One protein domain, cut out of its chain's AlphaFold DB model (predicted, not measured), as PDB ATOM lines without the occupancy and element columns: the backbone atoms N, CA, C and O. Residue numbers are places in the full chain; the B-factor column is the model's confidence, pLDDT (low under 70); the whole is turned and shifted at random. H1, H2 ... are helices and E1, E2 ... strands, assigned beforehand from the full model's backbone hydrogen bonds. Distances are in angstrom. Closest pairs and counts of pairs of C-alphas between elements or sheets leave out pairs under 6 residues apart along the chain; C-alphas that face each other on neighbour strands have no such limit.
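Overview. This is residues 3 to 86 of the 91 residues of an uncharacterized protein of Cutaneotrichosporon oleaginosum (UniProt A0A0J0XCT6). A four-stranded antiparallel sheet is a twisted wall with two helices over one of its faces, H1 toward the edge with E1 and H2 along the opposite edge at E4, with a gap between the helices over the middle of the wall. No named helix covers the other face. The printed part has 84 residues with two named helices and four named strands, in the order H1 E1 E2 E3 E4 H2 along the chain, and its class is mixed, helices and strands. The strands stand in the order E1 - E2 - E3 - E4 as a meander, each strand the antiparallel neighbour of the one before. The whole is compact and rounded, with a radius of gyration of the C-alphas of 13.0 A and spans of 36 by 27 by 22 A.

Arrangement. The sheet holds E1, residues 20 to 25, E2, residues 30 to 36, E3, residues 41 to 47, and E4, residues 57 to 62. It is twisted, with C-alphas up to 4.3 A off its best plane. E2 and E3 form a hairpin at 164 degrees between their directions, with N 34 and O 43 within hydrogen-bond range at 2.9 A. E1 and E2 form a hairpin at 163 degrees, with N 23 and O 33 at 2.8 A. E3 and E4 form a hairpin at 163 degrees, with N 44 and O 60 at 2.8 A. The edge strands E1 and E4 are apart. H2, residues 68 to 85, is on the sheet at a height of 8.4 A, over E4, and runs along the strands, at 26 degrees to E4 on the local plane. The closest C-alphas of H2 and E4 are those of Asn 75 and Glu 60, 5.7 A apart. H1, residues 3 to 15, is on the same face in two layers, a helix over one face of the sheet, at a height of 10.3 A. It lies over E1 and E2 and runs along the strands, at 2 degrees to E2 on the local plane. The closest C-alphas of H1 and E1 are those of Ala 13 and Leu 22, 6.2 A apart. H1 and H2 are apart. In H1 and H2 every O i to N i+4 pair is within hydrogen-bond range.

Along the chain. E2 measures 19.7 A from first to last C-alpha, E3 19.4 A, E1 16.9 A and E4 15.9 A. H2 is the longest helix, at 25.7 A, and ends at C-alpha 85 at (91.274, 119.021, 135.422). H1 measures 18.7 A and begins at C-alpha 3 at (74.409, 132.052, 137.371). C-alpha 41, where E3 begins, is at (86.877, 123.942, 113.271).

Size, cuts and confidence. The two C-alphas farthest apart are those of Cys 3 and Gly 67, 37.1 A. The printed part runs from residue 3 to 86 and has no cut. No link is long: the link from E3 to E4, nine residues, is short, and the other four are tight. The mean pLDDT of the printed part is 90.4, and residue 3 alone is under 70.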
ATOM      1  N   CYS A   3      73.401 130.995 137.279       59.44
ATOM      2  CA  CYS A   3      74.409 132.052 137.371       59.44
ATOM      3  C   CYS A   3      75.846 131.565 137.166       59.44
ATOM      4  O   CYS A   3      76.644 132.332 136.648       59.44
ATOM      5  N   ASP A   4      76.184 130.332 137.549       80.44
ATOM      6  CA  ASP A   4      77.579 129.878 137.491       80.44
ATOM      7  C   ASP A   4      78.024 129.599 136.047       80.44
ATOM      8  O   ASP A   4      79.085 130.054 135.630       80.44
ATOM      9  N   LEU A   5      77.166 128.971 135.233       87.75
ATOM     10  CA  LEU A   5      77.475 128.689 133.827       87.75
ATOM     11  C   LEU A   5      77.518 129.964 132.970       87.75
ATOM     12  O   LEU A   5      78.363 130.076 132.087       87.75
ATOM     13  N   ASP A   6      76.632 130.931 133.223       90.00
ATOM     14  CA  ASP A   6      76.653 132.217 132.511       90.00
ATOM     15  C   ASP A   6      77.960 132.984 132.782       90.00
ATOM     16  O   ASP A   6      78.576 133.503 131.851       90.00
ATOM     17  N   VAL A   7      78.434 132.989 134.033       90.81
ATOM     18  CA  VAL A   7      79.720 133.602 134.406       90.81
ATOM     19  C   VAL A   7      80.896 132.871 133.756       90.81
ATOM     20  O   VAL A   7      81.805 133.517 133.233       90.81
ATOM     21  N   GLU A   8      80.892 131.536 133.741       90.12
ATOM     22  CA  GLU A   8      81.925 130.764 133.039       90.12
ATOM     23  C   GLU A   8      81.958 131.082 131.542       90.12
ATOM     24  O   GLU A   8      83.037 131.250 130.974       90.12
ATOM     25  N   LEU A   9      80.797 131.230 130.902       92.25
ATOM     26  CA  LEU A   9      80.717 131.585 129.488       92.25
ATOM     27  C   LEU A   9      81.236 132.991 129.203       92.25
ATOM     28  O   LEU A   9      81.935 133.177 128.208       92.25
ATOM     29  N   GLU A  10      80.966 133.965 130.072       92.81
ATOM     30  CA  GLU A  10      81.546 135.308 129.956       92.81
ATOM     31  C   GLU A  10      83.079 135.280 130.070       92.81
ATOM     32  O   GLU A  10      83.780 135.961 129.309       92.81
ATOM     33  N   LEU A  11      83.618 134.463 130.982       92.50
ATOM     34  CA  LEU A  11      85.061 134.273 131.139       92.50
ATOM     35  C   LEU A  11      85.679 133.590 129.913       92.50
ATOM     36  O   LEU A  11      86.701 134.058 129.406       92.50
ATOM     37  N   ILE A  12      85.043 132.532 129.403       93.12
ATOM     38  CA  ILE A  12      85.477 131.833 128.189       93.12
ATOM     39  C   ILE A  12      85.460 132.798 127.004       93.12
ATOM     40  O   ILE A  12      86.485 132.944 126.338       93.12
ATOM     41  N   ALA A  13      84.352 133.512 126.782       93.75
ATOM     42  CA  ALA A  13      84.204 134.479 125.696       93.75
ATOM     43  C   ALA A  13      85.281 135.574 125.744       93.75
ATOM     44  O   ALA A  13      85.818 135.965 124.710       93.75
ATOM     45  N   SER A  14      85.653 136.026 126.945       93.75
ATOM     46  CA  SER A  14      86.710 137.028 127.145       93.75
ATOM     47  C   SER A  14      88.125 136.498 126.879       93.75
ATOM     48  O   SER A  14      89.049 137.288 126.680       93.75
ATOM     49  N   SER A  15      88.312 135.177 126.907       93.94
ATOM     50  CA  SER A  15      89.599 134.505 126.682       93.94
ATOM     51  C   SER A  15      89.825 134.063 125.233       93.94
ATOM     52  O   SER A  15      90.923 133.608 124.904       93.94
ATOM     53  N   LEU A  16      88.806 134.196 124.379       94.81
ATOM     54  CA  LEU A  16      88.872 133.773 122.988       94.81
ATOM     55  C   LEU A  16      89.895 134.567 122.182       94.81
ATOM     56  O   LEU A  16      90.115 135.767 122.381       94.81
ATOM     57  N   LEU A  17      90.516 133.878 121.229       94.62
ATOM     58  CA  LEU A  17      91.382 134.507 120.248       94.62
ATOM     59  C   LEU A  17      90.559 135.358 119.265       94.62
ATOM     60  O   LEU A  17      89.386 135.082 119.034       94.62
ATOM     61  N   PRO A  18      91.173 136.345 118.583       95.06
ATOM     62  CA  PRO A  18      90.467 137.169 117.597       95.06
ATOM     63  C   PRO A  18      89.850 136.399 116.422       95.06
ATOM     64  O   PRO A  18      89.004 136.946 115.721       95.06
ATOM     65  N   SER A  19      90.311 135.172 116.156       95.12
ATOM     66  CA  SER A  19      89.740 134.298 115.128       95.12
ATOM     67  C   SER A  19      88.731 133.293 115.676       95.12
ATOM     68  O   SER A  19      88.318 132.405 114.935       95.12
ATOM     69  N   GLU A  20      88.323 133.419 116.936       95.94
ATOM     70  CA  GLU A  20      87.372 132.531 117.592       95.94
ATOM     71  C   GLU A  20      86.092 133.277 117.974       95.94
ATOM     72  O   GLU A  20      86.140 134.345 118.578       95.94
ATOM     73  N   ASP A  21      84.946 132.680 117.654       95.38
ATOM     74  CA  ASP A  21      83.626 133.198 118.009       95.38
ATOM     75  C   ASP A  21      82.875 132.188 118.877       95.38
ATOM     76  O   ASP A  21      82.809 131.003 118.541       95.38
ATOM     77  N   LEU A  22      82.267 132.661 119.971       95.81
ATOM     78  CA  LEU A  22      81.363 131.873 120.809       95.81
ATOM     79  C   LEU A  22      79.912 132.108 120.389       95.81
ATOM     80  O   LEU A  22      79.453 133.243 120.282       95.81
ATOM     81  N   THR A  23      79.173 131.020 120.222       94.69
ATOM     82  CA  THR A  23      77.715 131.021 120.072       94.69
ATOM     83  C   THR A  23      77.094 130.197 121.188       94.69
ATOM     84  O   THR A  23      77.651 129.176 121.591       94.69
ATOM     85  N   ASP A  24      75.958 130.662 121.690       93.44
ATOM     86  CA  ASP A  24      75.240 130.084 122.821       93.44
ATOM     87  C   ASP A  24      73.754 129.966 122.462       93.44
ATOM     88  O   ASP A  24      73.138 130.949 122.041       93.44
ATOM     89  N   ASP A  25      73.205 128.758 122.594       91.81
ATOM     90  CA  ASP A  25      71.773 128.478 122.512       91.81
ATOM     91  C   ASP A  25      71.217 128.263 123.933       91.81
ATOM     92  O   ASP A  25      71.377 127.176 124.509       91.81
ATOM     93  N   PRO A  26      70.602 129.298 124.538       80.88
ATOM     94  CA  PRO A  26      70.155 129.250 125.919       80.88
ATOM     95  C   PRO A  26      68.902 128.367 126.070       80.88
ATOM     96  O   PRO A  26      67.768 128.806 125.885       80.88
ATOM     97  N   GLY A  27      69.107 127.113 126.467       86.94
ATOM     98  CA  GLY A  27      68.070 126.145 126.842       86.94
ATOM     99  C   GLY A  27      68.698 124.778 127.085       86.94
ATOM    100  O   GLY A  27      69.711 124.497 126.477       86.94
ATOM    101  N   PHE A  28      68.168 123.932 127.974       88.38
ATOM    102  CA  PHE A  28      68.806 122.637 128.252       88.38
ATOM    103  C   PHE A  28      68.381 121.530 127.260       88.38
ATOM    104  O   PHE A  28      67.183 121.380 127.004       88.38
ATOM    105  N   PRO A  29      69.325 120.715 126.743       91.50
ATOM    106  CA  PRO A  29      70.773 120.842 126.928       91.50
ATOM    107  C   PRO A  29      71.322 122.100 126.236       91.50
ATOM    108  O   PRO A  29      71.015 122.349 125.072       91.50
ATOM    109  N   ARG A  30      72.123 122.886 126.966       94.31
ATOM    110  CA  ARG A  30      72.670 124.160 126.490       94.31
ATOM    111  C   ARG A  30      73.792 123.871 125.526       94.31
ATOM    112  O   ARG A  30      74.747 123.176 125.877       94.31
ATOM    113  N   ILE A  31      73.653 124.391 124.317       95.50
ATOM    114  CA  ILE A  31      74.622 124.178 123.252       95.50
ATOM    115  C   ILE A  31      75.490 125.417 123.137       95.50
ATOM    116  O   ILE A  31      75.021 126.493 122.782       95.50
ATOM    117  N   ILE A  32      76.777 125.237 123.398       96.12
ATOM    118  CA  ILE A  32      77.798 126.261 123.231       96.12
ATOM    119  C   ILE A  32      78.708 125.806 122.095       96.12
ATOM    120  O   ILE A  32      79.148 124.657 122.052       96.12
ATOM    121  N   SER A  33      78.983 126.684 121.138       96.00
ATOM    122  CA  SER A  33      79.915 126.386 120.049       96.00
ATOM    123  C   SER A  33      80.961 127.482 119.928       96.00
ATOM    124  O   SER A  33      80.610 128.649 119.776       96.00
ATOM    125  N   ILE A  34      82.235 127.091 119.969       96.12
ATOM    126  CA  ILE A  34      83.381 127.974 119.730       96.12
ATOM    127  C   ILE A  34      83.935 127.641 118.349       96.12
ATOM    128  O   ILE A  34      84.459 126.546 118.131       96.12
ATOM    129  N   VAL A  35      83.784 128.562 117.406       95.12
ATOM    130  CA  VAL A  35      84.192 128.382 116.010       95.12
ATOM    131  C   VAL A  35      85.487 129.137 115.771       95.12
ATOM    132  O   VAL A  35      85.550 130.334 116.012       95.12
ATOM    133  N   ASN A  36      86.505 128.457 115.250       93.88
ATOM    134  CA  ASN A  36      87.719 129.100 114.768       93.88
ATOM    135  C   ASN A  36      87.569 129.427 113.274       93.88
ATOM    136  O   ASN A  36      87.528 128.525 112.436       93.88
ATOM    137  N   ASN A  37      87.511 130.709 112.927       91.88
ATOM    138  CA  ASN A  37      87.269 131.195 111.569       91.88
ATOM    139  C   ASN A  37      88.399 130.876 110.582       91.88
ATOM    140  O   ASN A  37      88.135 130.725 109.389       91.88
ATOM    141  N   ASP A  38      89.637 130.726 111.056       91.44
ATOM    142  CA  ASP A  38      90.776 130.409 110.187       91.44
ATOM    143  C   ASP A  38      90.725 128.952 109.709       91.44
ATOM    144  O   ASP A  38      90.976 128.651 108.543       91.44
ATOM    145  N   SER A  39      90.390 128.034 110.620       88.56
ATOM    146  CA  SER A  39      90.373 126.589 110.363       88.56
ATOM    147  C   SER A  39      88.986 126.021 110.069       88.56
ATOM    148  O   SER A  39      88.885 124.880 109.627       88.56
ATOM    149  N   GLN A  40      87.923 126.790 110.324       88.50
ATOM    150  CA  GLN A  40      86.522 126.348 110.285       88.50
ATOM    151  C   GLN A  40      86.230 125.157 111.218       88.50
ATOM    152  O   GLN A  40      85.255 124.423 111.038       88.50
ATOM    153  N   ARG A  41      87.079 124.951 112.231       90.69
ATOM    154  CA  ARG A  41      86.877 123.942 113.271       90.69
ATOM    155  C   ARG A  41      86.005 124.514 114.366       90.69
ATOM    156  O   ARG A  41      86.095 125.690 114.697       90.69
ATOM    157  N   THR A  42      85.159 123.668 114.923       93.44
ATOM    158  CA  THR A  42      84.202 124.037 115.957       93.44
ATOM    159  C   THR A  42      84.400 123.138 117.162       93.44
ATOM    160  O   THR A  42      84.293 121.917 117.045       93.44
ATOM    161  N   LEU A  43      84.661 123.731 118.321       94.38
ATOM    162  CA  LEU A  43      84.483 123.048 119.590       94.38
ATOM    163  C   LEU A  43      83.000 123.119 119.945       94.38
ATOM    164  O   LEU A  43      82.450 124.203 120.115       94.38
ATOM    165  N   HIS A  44      82.353 121.967 119.997       95.00
ATOM    166  CA  HIS A  44      80.944 121.832 120.309       95.00
ATOM    167  C   HIS A  44      80.797 121.309 121.731       95.00
ATOM    168  O   HIS A  44      81.303 120.233 122.048       95.00
ATOM    169  N   ILE A  45      80.129 122.082 122.574       95.56
ATOM    170  CA  ILE A  45      79.975 121.821 123.997       95.56
ATOM    171  C   ILE A  45      78.479 121.698 124.283       95.56
ATOM    172  O   ILE A  45      77.706 122.612 124.006       95.56
ATOM    173  N   GLU A  46      78.079 120.562 124.834       95.44
ATOM    174  CA  GLU A  46      76.722 120.303 125.301       95.44
ATOM    175  C   GLU A  46      76.732 120.249 126.828       95.44
ATOM    176  O   GLU A  46      77.463 119.447 127.414       95.44
ATOM    177  N   VAL A  47      75.914 121.083 127.469       94.25
ATOM    178  CA  VAL A  47      75.759 121.122 128.927       94.25
ATOM    179  C   VAL A  47      74.336 120.717 129.298       94.25
ATOM    180  O   VAL A  47      73.369 121.384 128.937       94.25
ATOM    181  N   ARG A  48      74.193 119.608 130.020       94.06
ATOM    182  CA  ARG A  48      72.910 119.079 130.508       94.06
ATOM    183  C   ARG A  48      72.530 119.715 131.851       94.06
ATOM    184  O   ARG A  48      73.361 120.334 132.507       94.06
ATOM    185  N   GLU A  49      71.274 119.536 132.267       91.12
ATOM    186  CA  GLU A  49      70.733 120.119 133.513       91.12
ATOM    187  C   GLU A  49      71.493 119.685 134.777       91.12
ATOM    188  O   GLU A  49      71.465 120.390 135.781       91.12
ATOM    189  N   ASP A  50      72.203 118.556 134.713       89.75
ATOM    190  CA  ASP A  50      72.960 117.970 135.825       89.75
ATOM    191  C   ASP A  50      74.299 118.699 136.116       89.75
ATOM    192  O   ASP A  50      75.092 118.242 136.943       89.75
ATOM    193  N   TYR A  51      74.604 119.795 135.412       87.44
ATOM    194  CA  TYR A  51      75.791 120.621 135.657       87.44
ATOM    195  C   TYR A  51      75.765 121.197 137.095       87.44
ATOM    196  O   TYR A  51      74.706 121.649 137.534       87.44
ATOM    197  N   PRO A  52      76.886 121.200 137.854       88.69
ATOM    198  CA  PRO A  52      78.278 121.024 137.425       88.69
ATOM    199  C   PRO A  52      78.817 119.586 137.532       88.69
ATOM    200  O   PRO A  52      80.014 119.388 137.723       88.69
ATOM    201  N   SER A  53      77.988 118.543 137.404       89.00
ATOM    202  CA  SER A  53      78.545 117.195 137.236       89.00
ATOM    203  C   SER A  53      79.390 117.133 135.965       89.00
ATOM    204  O   SER A  53      78.927 117.531 134.896       89.00
ATOM    205  N   GLN A  54      80.582 116.536 136.042       89.06
ATOM    206  CA  GLN A  54      81.415 116.290 134.864       89.06
ATOM    207  C   GLN A  54      80.637 115.565 133.757       89.06
ATOM    208  O   GLN A  54      80.735 115.897 132.579       89.06
ATOM    209  N   SER A  55      79.811 114.589 134.148       90.75
ATOM    210  CA  SER A  55      78.999 113.805 133.216       90.75
ATOM    211  C   SER A  55      77.951 114.641 132.476       90.75
ATOM    212  O   SER A  55      77.456 114.214 131.431       90.75
ATOM    213  N   ALA A  56      77.600 115.821 132.992       92.06
ATOM    214  CA  ALA A  56      76.661 116.741 132.370       92.06
ATOM    215  C   ALA A  56      77.272 117.509 131.192       92.06
ATOM    216  O   ALA A  56      76.514 118.082 130.416       92.06
ATOM    217  N   VAL A  57      78.601 117.515 131.039       92.88
ATOM    218  CA  VAL A  57      79.302 118.288 130.008       92.88
ATOM    219  C   VAL A  57      79.950 117.360 128.990       92.88
ATOM    220  O   VAL A  57      80.867 116.603 129.311       92.88
ATOM    221  N   THR A  58      79.509 117.457 127.739       94.56
ATOM    222  CA  THR A  58      80.123 116.763 126.602       94.56
ATOM    223  C   THR A  58      80.829 117.772 125.713       94.56
ATOM    224  O   THR A  58      80.245 118.788 125.354       94.56
ATOM    225  N   ILE A  59      82.081 117.494 125.345       94.38
ATOM    226  CA  ILE A  59      82.888 118.363 124.483       94.38
ATOM    227  C   ILE A  59      83.379 117.554 123.284       94.38
ATOM    228  O   ILE A  59      84.023 116.517 123.438       94.38
ATOM    229  N   GLU A  60      83.108 118.047 122.080       93.56
ATOM    230  CA  GLU A  60      83.491 117.409 120.824       93.56
ATOM    231  C   GLU A  60      84.141 118.403 119.865       93.56
ATOM    232  O   GLU A  60      83.696 119.540 119.726       93.56
ATOM    233  N   LEU A  61      85.155 117.956 119.124       92.38
ATOM    234  CA  LEU A  61      85.695 118.712 118.000       92.38
ATOM    235  C   LEU A  61      84.969 118.320 116.705       92.38
ATOM    236  O   LEU A  61      85.021 117.167 116.270       92.38
ATOM    237  N   LYS A  62      84.327 119.297 116.063       89.94
ATOM    238  CA  LYS A  62      83.657 119.171 114.762       89.94
ATOM    239  C   LYS A  62      84.414 119.986 113.705       89.94
ATOM    240  O   LYS A  62      84.988 121.029 114.000       89.94
ATOM    241  N   GLY A  63      84.432 119.512 112.463       85.25
ATOM    242  CA  GLY A  63      85.070 120.208 111.342       85.25
ATOM    243  C   GLY A  63      84.929 119.418 110.046       85.25
ATOM    244  O   GLY A  63      85.026 118.191 110.054       85.25
ATOM    245  N   ASN A  64      84.687 120.111 108.932       74.69
ATOM    246  CA  ASN A  64      84.457 119.473 107.630       74.69
ATOM    247  C   ASN A  64      85.726 118.823 107.044       74.69
ATOM    248  O   ASN A  64      85.629 117.947 106.188       74.69
ATOM    249  N   ASP A  65      86.907 119.242 107.501       78.94
ATOM    250  CA  ASP A  65      88.226 118.753 107.085       78.94
ATOM    251  C   ASP A  65      88.775 117.638 107.993       78.94
ATOM    252  O   ASP A  65      89.825 117.056 107.702       78.94
ATOM    253  N   ILE A  66      88.090 117.317 109.096       80.88
ATOM    254  CA  ILE A  66      88.592 116.375 110.094       80.88
ATOM    255  C   ILE A  66      88.156 114.951 109.740       80.88
ATOM    256  O   ILE A  66      86.993 114.568 109.862       80.88
ATOM    257  N   GLY A  67      89.122 114.120 109.345       84.81
ATOM    258  CA  GLY A  67      88.904 112.683 109.188       84.81
ATOM    259  C   GLY A  67      88.491 112.018 110.510       84.81
ATOM    260  O   GLY A  67      88.931 112.418 111.587       84.81
ATOM    261  N   ARG A  68      87.686 110.949 110.433       86.25
ATOM    262  CA  ARG A  68      87.124 110.231 111.599       86.25
ATOM    263  C   ARG A  68      88.158 109.885 112.677       86.25
ATOM    264  O   ARG A  68      87.861 109.998 113.864       86.25
ATOM    265  N   ASP A  69      89.348 109.449 112.276       88.31
ATOM    266  CA  ASP A  69      90.395 109.032 113.216       88.31
ATOM    267  C   ASP A  69      91.039 110.224 113.932       88.31
ATOM    268  O   ASP A  69      91.333 110.144 115.123       88.31
ATOM    269  N   VAL A  70      91.177 111.355 113.237       86.00
ATOM    270  CA  VAL A  70      91.677 112.609 113.813       86.00
ATOM    271  C   VAL A  70      90.658 113.168 114.806       86.00
ATOM    272  O   VAL A  70      91.028 113.496 115.929       86.00
ATOM    273  N   ALA A  71      89.368 113.177 114.449       86.81
ATOM    274  CA  ALA A  71      88.297 113.573 115.366       86.81
ATOM    275  C   ALA A  71      88.305 112.715 116.640       86.81
ATOM    276  O   ALA A  71      88.287 113.240 117.748       86.81
ATOM    277  N   ARG A  72      88.419 111.388 116.492       88.19
ATOM    278  CA  ARG A  72      88.518 110.459 117.631       88.19
ATOM    279  C   ARG A  72      89.725 110.735 118.513       88.19
ATOM    280  O   ARG A  72      89.588 110.716 119.732       88.19
ATOM    281  N   TYR A  73      90.887 110.980 117.912       90.38
ATOM    282  CA  TYR A  73      92.098 111.302 118.657       90.38
ATOM    283  C   TYR A  73      91.916 112.571 119.499       90.38
ATOM    284  O   TYR A  73      92.194 112.556 120.699       90.38
ATOM    285  N   HIS A  74      91.394 113.646 118.901       89.31
ATOM    286  CA  HIS A  74      91.151 114.897 119.617       89.31
ATOM    287  C   HIS A  74      90.076 114.749 120.692       89.31
ATOM    288  O   HIS A  74      90.305 115.181 121.816       89.31
ATOM    289  N   ASN A  75      88.962 114.072 120.405       90.12
ATOM    290  CA  ASN A  75      87.910 113.839 121.395       90.12
ATOM    291  C   ASN A  75      88.422 113.001 122.580       90.12
ATOM    292  O   ASN A  75      88.095 113.300 123.724       90.12
ATOM    293  N   SER A  76      89.292 112.011 122.340       91.12
ATOM    294  CA  SER A  76      89.957 111.264 123.419       91.12
ATOM    295  C   SER A  76      90.852 112.173 124.261       91.12
ATOM    296  O   SER A  76      90.826 112.099 125.485       91.12
ATOM    297  N   LYS A  77      91.623 113.063 123.624       92.12
ATOM    298  CA  LYS A  77      92.486 114.026 124.325       92.12
ATOM    299  C   LYS A  77      91.691 115.038 125.144       92.12
ATOM    300  O   LYS A  77      92.094 115.358 126.256       92.12
ATOM    301  N   ILE A  78      90.568 115.512 124.610       92.25
ATOM    302  CA  ILE A  78      89.640 116.403 125.308       92.25
ATOM    303  C   ILE A  78      89.077 115.696 126.542       92.25
ATOM    304  O   ILE A  78      89.165 116.242 127.635       92.25
ATOM    305  N   ALA A  79      88.594 114.458 126.398       90.06
ATOM    306  CA  ALA A  79      88.088 113.676 127.524       90.06
ATOM    307  C   ALA A  79      89.174 113.409 128.583       90.06
ATOM    308  O   ALA A  79      88.915 113.520 129.778       90.06
ATOM    309  N   GLU A  80      90.405 113.087 128.172       91.62
ATOM    310  CA  GLU A  80      91.547 112.940 129.085       91.62
ATOM    311  C   GLU A  80      91.812 114.231 129.873       91.62
ATOM    312  O   GLU A  80      91.981 114.182 131.089       91.62
ATOM    313  N   GLN A  81      91.817 115.388 129.202       89.81
ATOM    314  CA  GLN A  81      92.029 116.671 129.870       89.81
ATOM    315  C   GLN A  81      90.864 117.074 130.769       89.81
ATOM    316  O   GLN A  81      91.108 117.601 131.851       89.81
ATOM    317  N   GLN A  82      89.626 116.808 130.358       88.44
ATOM    318  CA  GLN A  82      88.450 117.045 131.186       88.44
ATOM    319  C   GLN A  82      88.563 116.237 132.482       88.44
ATOM    320  O   GLN A  82      88.510 116.819 133.553       88.44
ATOM    321  N   ASN A  83      88.838 114.930 132.400       87.06
ATOM    322  CA  ASN A  83      89.019 114.076 133.581       87.06
ATOM    323  C   ASN A  83      90.181 114.515 134.484       87.06
ATOM    324  O   ASN A  83      90.108 114.356 135.696       87.06
ATOM    325  N   ALA A  84      91.272 115.023 133.908       88.06
ATOM    326  CA  ALA A  84      92.444 115.421 134.682       88.06
ATOM    327  C   ALA A  84      92.266 116.756 135.424       88.06
ATOM    328  O   ALA A  84      92.923 116.964 136.441       88.06
ATOM    329  N   ASN A  85      91.428 117.658 134.903       85.38
ATOM    330  CA  ASN A  85      91.274 119.021 135.422       85.38
ATOM    331  C   ASN A  85      89.899 119.288 136.052       85.38
ATOM    332  O   ASN A  85      89.712 120.359 136.623       85.38
ATOM    333  N   TRP A  86      88.944 118.357 135.950       83.75
ATOM    334  CA  TRP A  86      87.662 118.491 136.634       83.75
ATOM    335  C   TRP A  86      87.873 118.319 138.133       83.75
ATOM    336  O   TRP A  86      88.207 117.236 138.611       83.75
TER     337      TRP A  86